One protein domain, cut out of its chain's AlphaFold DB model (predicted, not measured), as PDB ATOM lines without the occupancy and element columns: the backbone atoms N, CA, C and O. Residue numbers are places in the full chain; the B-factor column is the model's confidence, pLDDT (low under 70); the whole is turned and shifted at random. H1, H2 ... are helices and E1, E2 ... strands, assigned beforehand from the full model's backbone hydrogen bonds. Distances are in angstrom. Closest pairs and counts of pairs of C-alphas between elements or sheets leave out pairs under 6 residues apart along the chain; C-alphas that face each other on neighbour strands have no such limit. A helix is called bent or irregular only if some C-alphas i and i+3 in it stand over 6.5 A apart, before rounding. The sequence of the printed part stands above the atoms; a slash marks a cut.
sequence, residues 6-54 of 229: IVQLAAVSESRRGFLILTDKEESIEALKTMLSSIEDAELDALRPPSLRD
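AT A GLANCE: This is residues 6 to 54 of the 229 residues of the protein "DUF3388 domain-containing protein" of Alicyclobacillus sp. TC (UniProt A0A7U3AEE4). A hairpin of two antiparallel strands, E1 and E2, and one helix, H1, which folds back beside it after a tight turn, make a flat domain, with a gap between E2 and H1. The long stretch of residues 38 to 54 then comes back from the far end of H1 across one side of that gap, residues 43 to 49 crossing it, and ends on that side of the hairpin. The printed part has 49 residues with two named strands and one named helix, in the order E1, E2, H1; the sheet has the order E1 - E2 and is antiparallel. The class is mixed, helices and strands, with 24 residues, under half, in named elements. The whole is only just compact, close to loose, with a radius of gyration of the C-alphas of 11.3 A, and the C-alphas span 31 by 29 by 14 A.

HOW THE PARTS SIT: Begin at residues 6 to 11, the strand E1, and set beside them residues 17 to 22, the strand E2. They are antiparallel neighbours and a hairpin, with an angle of 169 degrees between their N-to-C directions. Look at the C-alphas of Ala 11 and Arg 17, which face each other at 4.4 A, and at those of Ile 6 and Ile 21, which face each other at 4.6 A. Across the pair, N of Val 7 and O of Leu 20 are 2.8 A apart, and N of Gly 18 and O of Ala 10 are 2.9 A apart, both within hydrogen-bond range. Go on past E2 to residues 26 to 37, the helix H1, where every O i to N i+4 pair is within hydrogen-bond range. E1 and H1 are apart, with no C-alpha of the one within 8 A of the other.

IN THESE COORDINATES: Find C-alpha 6 at (165.131, 105.482, 138.944); from there E1 runs 14.2 A to C-alpha 11. Next find C-alpha 17 at (157.615, 101.857, 129.205), where E2 begins; it measures 16.6 A to C-alpha 22. H1 measures 17.0 A from C-alpha 26 to C-alpha 37, at (163.056, 114.862, 123.384), and is not bent. Residues 52 to 54 are helical too, but make no named helix.

THE WHOLE: The two C-alphas farthest apart are those of Glu 14 and Lys 25, at 31.2 A, while those of Ile 6 and Asp 54, the first and last printed, are 14.5 A apart. The printed part has no cut. The links E1 to E2, of 5 residues, and E2 to H1, of 3 residues, are tight. Residues 38 to 54 hold no named element, and their C-alphas lie 6 to 16 A from the mean of all C-alphas. The mean pLDDT of the printed part is 89.3, and no printed residue is under 70.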
ATOM      1  N   ILE A   6     166.205 106.301 139.514       90.12
ATOM      2  CA  ILE A   6     165.131 105.482 138.944       90.12
ATOM      3  C   ILE A   6     164.707 104.486 140.020       90.12
ATOM      4  O   ILE A   6     165.435 103.549 140.334       90.12
ATOM      5  N   VAL A   7     163.534 104.713 140.600       91.00
ATOM      6  CA  VAL A   7     162.931 103.832 141.607       91.00
ATOM      7  C   VAL A   7     162.383 102.576 140.942       91.00
ATOM      8  O   VAL A   7     162.504 101.481 141.483       91.00
ATOM      9  N   GLN A   8     161.775 102.731 139.764       90.75
ATOM     10  CA  GLN A   8     161.175 101.625 139.035       90.75
ATOM     11  C   GLN A   8     161.191 101.872 137.528       90.75
ATOM     12  O   GLN A   8     160.964 102.990 137.067       90.75
ATOM     13  N   LEU A   9     161.412 100.800 136.773       90.62
ATOM     14  CA  LEU A   9     161.335 100.747 135.319       90.62
ATOM     15  C   LEU A   9     160.528  99.506 134.938       90.62
ATOM     16  O   LEU A   9     160.897  98.404 135.340       90.62
ATOM     17  N   ALA A  10     159.462  99.665 134.156       89.44
ATOM     18  CA  ALA A  10     158.677  98.526 133.682       89.44
ATOM     19  C   ALA A  10     158.002  98.793 132.331       89.44
ATOM     20  O   ALA A  10     157.675  99.930 131.989       89.44
ATOM     21  N   ALA A  11     157.762  97.723 131.572       88.56
ATOM     22  CA  ALA A  11     156.796  97.725 130.475       88.56
ATOM     23  C   ALA A  11     155.391  97.905 131.037       88.56
ATOM     24  O   ALA A  11     155.049  97.201 131.969       88.56
ATOM     25  N   VAL A  12     154.602  98.832 130.489       88.00
ATOM     26  CA  VAL A  12     153.191  99.049 130.884       88.00
ATOM     27  C   VAL A  12     152.207  98.706 129.758       88.00
ATOM     28  O   VAL A  12     150.995  98.761 129.938       88.00
ATOM     29  N   SER A  13     152.741  98.399 128.575       85.31
ATOM     30  CA  SER A  13     152.090  97.753 127.430       85.31
ATOM     31  C   SER A  13     153.197  97.253 126.485       85.31
ATOM     32  O   SER A  13     154.384  97.424 126.791       85.31
ATOM     33  N   GLU A  14     152.843  96.671 125.338       85.31
ATOM     34  CA  GLU A  14     153.828  96.207 124.349       85.31
ATOM     35  C   GLU A  14     154.779  97.329 123.901       85.31
ATOM     36  O   GLU A  14     155.998  97.145 123.922       85.31
ATOM     37  N   SER A  15     154.240  98.516 123.602       88.81
ATOM     38  CA  SER A  15     155.001  99.662 123.083       88.81
ATOM     39  C   SER A  15     155.373 100.714 124.129       88.81
ATOM     40  O   SER A  15     156.209 101.569 123.853       88.81
ATOM     41  N   ARG A  16     154.801 100.670 125.343       90.56
ATOM     42  CA  ARG A  16     155.055 101.689 126.379       90.56
ATOM     43  C   ARG A  16     155.911 101.176 127.528       90.56
ATOM     44  O   ARG A  16     155.744 100.060 128.032       90.56
ATOM     45  N   ARG A  17     156.802 102.042 128.000       91.06
ATOM     46  CA  ARG A  17     157.615 101.857 129.205       91.06
ATOM     47  C   ARG A  17     157.309 102.998 130.163       91.06
ATOM     48  O   ARG A  17     157.174 104.139 129.740       91.06
ATOM     49  N   GLY A  18     157.195 102.688 131.445       92.12
ATOM     50  CA  GLY A  18     157.084 103.697 132.484       92.12
ATOM     51  C   GLY A  18     158.368 103.774 133.306       92.12
ATOM     52  O   GLY A  18     159.049 102.767 133.520       92.12
ATOM     53  N   PHE A  19     158.636 104.969 133.823       92.69
ATOM     54  CA  PHE A  19     159.750 105.258 134.715       92.69
ATOM     55  C   PHE A  19     159.198 105.956 135.960       92.69
ATOM     56  O   PHE A  19     158.580 107.015 135.855       92.69
ATOM     57  N   LEU A  20     159.421 105.377 137.138       92.75
ATOM     58  CA  LEU A  20     159.216 106.071 138.406       92.75
ATOM     59  C   LEU A  20     160.555 106.634 138.854       92.75
ATOM     60  O   LEU A  20     161.497 105.882 139.103       92.75
ATOM     61  N   ILE A  21     160.626 107.954 138.954       93.06
ATOM     62  CA  ILE A  21     161.856 108.678 139.248       93.06
ATOM     63  C   ILE A  21     161.669 109.458 140.547       93.06
ATOM     64  O   ILE A  21     160.608 110.029 140.787       93.06
ATOM     65  N   LEU A  22     162.705 109.466 141.379       92.69
ATOM     66  CA  LEU A  22     162.781 110.245 142.606       92.69
ATOM     67  C   LEU A  22     163.914 111.263 142.483       92.69
ATOM     68  O   LEU A  22     165.062 110.897 142.224       92.69
ATOM     69  N   THR A  23     163.589 112.533 142.685       91.94
ATOM     70  CA  THR A  23     164.553 113.632 142.731       91.94
ATOM     71  C   THR A  23     164.030 114.732 143.648       91.94
ATOM     72  O   THR A  23     162.822 114.874 143.826       91.94
ATOM     73  N   ASP A  24     164.949 115.487 144.234       90.81
ATOM     74  CA  ASP A  24     164.711 116.712 144.995       90.81
ATOM     75  C   ASP A  24     165.030 117.978 144.172       90.81
ATOM     76  O   ASP A  24     164.955 119.090 144.694       90.81
ATOM     77  N   LYS A  25     165.385 117.823 142.887       90.25
ATOM     78  CA  LYS A  25     165.844 118.902 142.003       90.25
ATOM     79  C   LYS A  25     164.990 119.002 140.747       90.25
ATOM     80  O   LYS A  25     165.122 118.183 139.838       90.25
ATOM     81  N   GLU A  26     164.209 120.071 140.644       86.38
ATOM     82  CA  GLU A  26     163.384 120.380 139.464       86.38
ATOM     83  C   GLU A  26     164.215 120.415 138.166       86.38
ATOM     84  O   GLU A  26     163.829 119.867 137.138       86.38
ATOM     85  N   GLU A  27     165.428 120.966 138.237       90.25
ATOM     86  CA  GLU A  27     166.385 121.050 137.122       90.25
ATOM     87  C   GLU A  27     166.717 119.675 136.518       90.25
ATOM     88  O   GLU A  27     166.981 119.558 135.321       90.25
ATOM     89  N   SER A  28     166.678 118.619 137.338       91.19
ATOM     90  CA  SER A  28     166.936 117.244 136.895       91.19
ATOM     91  C   SER A  28     165.796 116.712 136.022       91.19
ATOM     92  O   SER A  28     166.038 115.928 135.103       91.19
ATOM     93  N   ILE A  29     164.563 117.164 136.277       90.06
ATOM     94  CA  ILE A  29     163.372 116.820 135.493       90.06
ATOM     95  C   ILE A  29     163.433 117.506 134.123       90.06
ATOM     96  O   ILE A  29     163.230 116.847 133.104       90.06
ATOM     97  N   GLU A  30     163.785 118.793 134.075       89.25
ATOM     98  CA  GLU A  30     163.928 119.533 132.810       89.25
ATOM     99  C   GLU A  30     165.090 119.007 131.953       89.25
ATOM    100  O   GLU A  30     164.964 118.856 130.731       89.25
ATOM    101  N   ALA A  31     166.209 118.637 132.585       89.38
ATOM    102  CA  ALA A  31     167.315 117.978 131.896       89.38
ATOM    103  C   ALA A  31     166.877 116.636 131.286       89.38
ATOM    104  O   ALA A  31     167.140 116.379 130.110       89.38
ATOM    105  N   LEU A  32     166.157 115.806 132.050       89.25
ATOM    106  CA  LEU A  32     165.614 114.539 131.558       89.25
ATOM    107  C   LEU A  32     164.650 114.750 130.386       89.25
ATOM    108  O   LEU A  32     164.753 114.051 129.382       89.25
ATOM    109  N   LYS A  33     163.742 115.724 130.485       89.06
ATOM    110  CA  LYS A  33     162.798 116.068 129.415       89.06
ATOM    111  C   LYS A  33     163.524 116.432 128.122       89.06
ATOM    112  O   LYS A  33     163.167 115.932 127.058       89.06
ATOM    113  N   THR A  34     164.574 117.242 128.231       88.88
ATOM    114  CA  THR A  34     165.413 117.632 127.090       88.88
ATOM    115  C   THR A  34     166.094 116.412 126.467       88.88
ATOM    116  O   THR A  34     166.013 116.214 125.257       88.88
ATOM    117  N   MET A  35     166.698 115.544 127.285       88.31
ATOM    118  CA  MET A  35     167.327 114.306 126.810       88.31
ATOM    119  C   MET A  35     166.328 113.388 126.099       88.31
ATOM    120  O   MET A  35     166.617 112.916 125.004       88.31
ATOM    121  N   LEU A  36     165.147 113.168 126.678       88.00
ATOM    122  CA  LEU A  36     164.116 112.316 126.080       88.00
ATOM    123  C   LEU A  36     163.605 112.887 124.754       88.00
ATOM    124  O   LEU A  36     163.400 112.124 123.819       88.00
ATOM    125  N   SER A  37     163.480 114.214 124.635       86.38
ATOM    126  CA  SER A  37     163.056 114.862 123.384       86.38
ATOM    127  C   SER A  37     164.052 114.732 122.225       86.38
ATOM    128  O   SER A  37     163.673 114.948 121.080       86.38
ATOM    129  N   SER A  38     165.311 114.380 122.508       88.06
ATOM    130  CA  SER A  38     166.338 114.145 121.480       88.06
ATOM    131  C   SER A  38     166.403 112.707 120.956       88.06
ATOM    132  O   SER A  38     167.199 112.429 120.062       88.06
ATOM    133  N   ILE A  39     165.611 111.781 121.506       90.62
ATOM    134  CA  ILE A  39     165.591 110.381 121.069       90.62
ATOM    135  C   ILE A  39     164.599 110.252 119.909       90.62
ATOM    136  O   ILE A  39     163.407 110.451 120.103       90.62
ATOM    137  N   GLU A  40     165.078 109.901 118.714       89.31
ATOM    138  CA  GLU A  40     164.231 109.811 117.510       89.31
ATOM    139  C   GLU A  40     163.253 108.621 117.548       89.31
ATOM    140  O   GLU A  40     162.129 108.729 117.064       89.31
ATOM    141  N   ASP A  41     163.648 107.508 118.175       90.00
ATOM    142  CA  ASP A  41     162.865 106.261 118.218       90.00
ATOM    143  C   ASP A  41     161.916 106.158 119.431       90.00
ATOM    144  O   ASP A  41     161.370 105.086 119.710       90.00
ATOM    145  N   ALA A  42     161.743 107.234 120.203       86.81
ATOM    146  CA  ALA A  42     160.898 107.235 121.394       86.81
ATOM    147  C   ALA A  42     160.091 108.529 121.527       86.81
ATOM    148  O   ALA A  42     160.598 109.624 121.320       86.81
ATOM    149  N   GLU A  43     158.839 108.399 121.963       89.12
ATOM    150  CA  GLU A  43     157.953 109.529 122.236       89.12
ATOM    151  C   GLU A  43     157.701 109.662 123.745       89.12
ATOM    152  O   GLU A  43     157.429 108.680 124.444       89.12
ATOM    153  N   LEU A  44     157.795 110.888 124.268       90.19
ATOM    154  CA  LEU A  44     157.463 111.184 125.659       90.19
ATOM    155  C   LEU A  44     155.956 111.434 125.804       90.19
ATOM    156  O   LEU A  44     155.498 112.567 125.690       90.19
ATOM    157  N   ASP A  45     155.206 110.380 126.129       88.56
ATOM    158  CA  ASP A  45     153.753 110.454 126.351       88.56
ATOM    159  C   ASP A  45     153.370 111.377 127.533       88.56
ATOM    160  O   ASP A  45     152.383 112.113 127.481       88.56
ATOM    161  N   ALA A  46     154.107 111.305 128.652       89.62
ATOM    162  CA  ALA A  46     153.814 112.079 129.860       89.62
ATOM    163  C   ALA A  46     155.031 112.222 130.788       89.62
ATOM    164  O   ALA A  46     155.751 111.257 131.039       89.62
ATOM    165  N   LEU A  47     155.185 113.407 131.390       91.38
ATOM    166  CA  LEU A  47     156.129 113.683 132.477       91.38
ATOM    167  C   LEU A  47     155.417 114.515 133.551       91.38
ATOM    168  O   LEU A  47     155.145 115.695 133.353       91.38
ATOM    169  N   ARG A  48     155.029 113.872 134.654       91.81
ATOM    170  CA  ARG A  48     154.218 114.472 135.727       91.81
ATOM    171  C   ARG A  48     154.337 113.664 137.024       91.81
ATOM    172  O   ARG A  48     154.755 112.506 136.961       91.81
ATOM    173  N   PRO A  49     153.896 114.201 138.179       90.38
ATOM    174  CA  PRO A  49     153.744 113.405 139.391       90.38
ATOM    175  C   PRO A  49     152.905 112.134 139.144       90.38
ATOM    176  O   PRO A  49     151.871 112.195 138.457       90.38
ATOM    177  N   PRO A  50     153.334 110.971 139.671       89.69
ATOM    178  CA  PRO A  50     152.666 109.703 139.421       89.69
ATOM    179  C   PRO A  50     151.346 109.624 140.195       89.69
ATOM    180  O   PRO A  50     151.285 109.853 141.404       89.69
ATOM    181  N   SER A  51     150.282 109.232 139.502       87.12
ATOM    182  CA  SER A  51     149.018 108.841 140.121       87.12
ATOM    183  C   SER A  51     149.120 107.425 140.698       87.12
ATOM    184  O   SER A  51     150.037 106.666 140.375       87.12
ATOM    185  N   LEU A  52     148.138 107.023 141.514       81.31
ATOM    186  CA  LEU A  52     148.041 105.637 141.989       81.31
ATOM    187  C   LEU A  52     148.038 104.637 140.821       81.31
ATOM    188  O   LEU A  52     148.733 103.625 140.873       81.31
ATOM    189  N   ARG A  53     147.318 104.959 139.741       81.38
ATOM    190  CA  ARG A  53     147.241 104.116 138.547       81.38
ATOM    191  C   ARG A  53     148.605 103.933 137.889       81.38
ATOM    192  O   ARG A  53     148.909 102.828 137.466       81.38
ATOM    193  N   ASP A  54     149.424 104.981 137.826       86.69
ATOM    194  CA  ASP A  54     150.750 104.885 137.202       86.69
ATOM    195  C   ASP A  54     151.678 103.987 138.025       86.69
ATOM    196  O   ASP A  54     152.368 103.136 137.471       86.69
TER     197      ASP A  54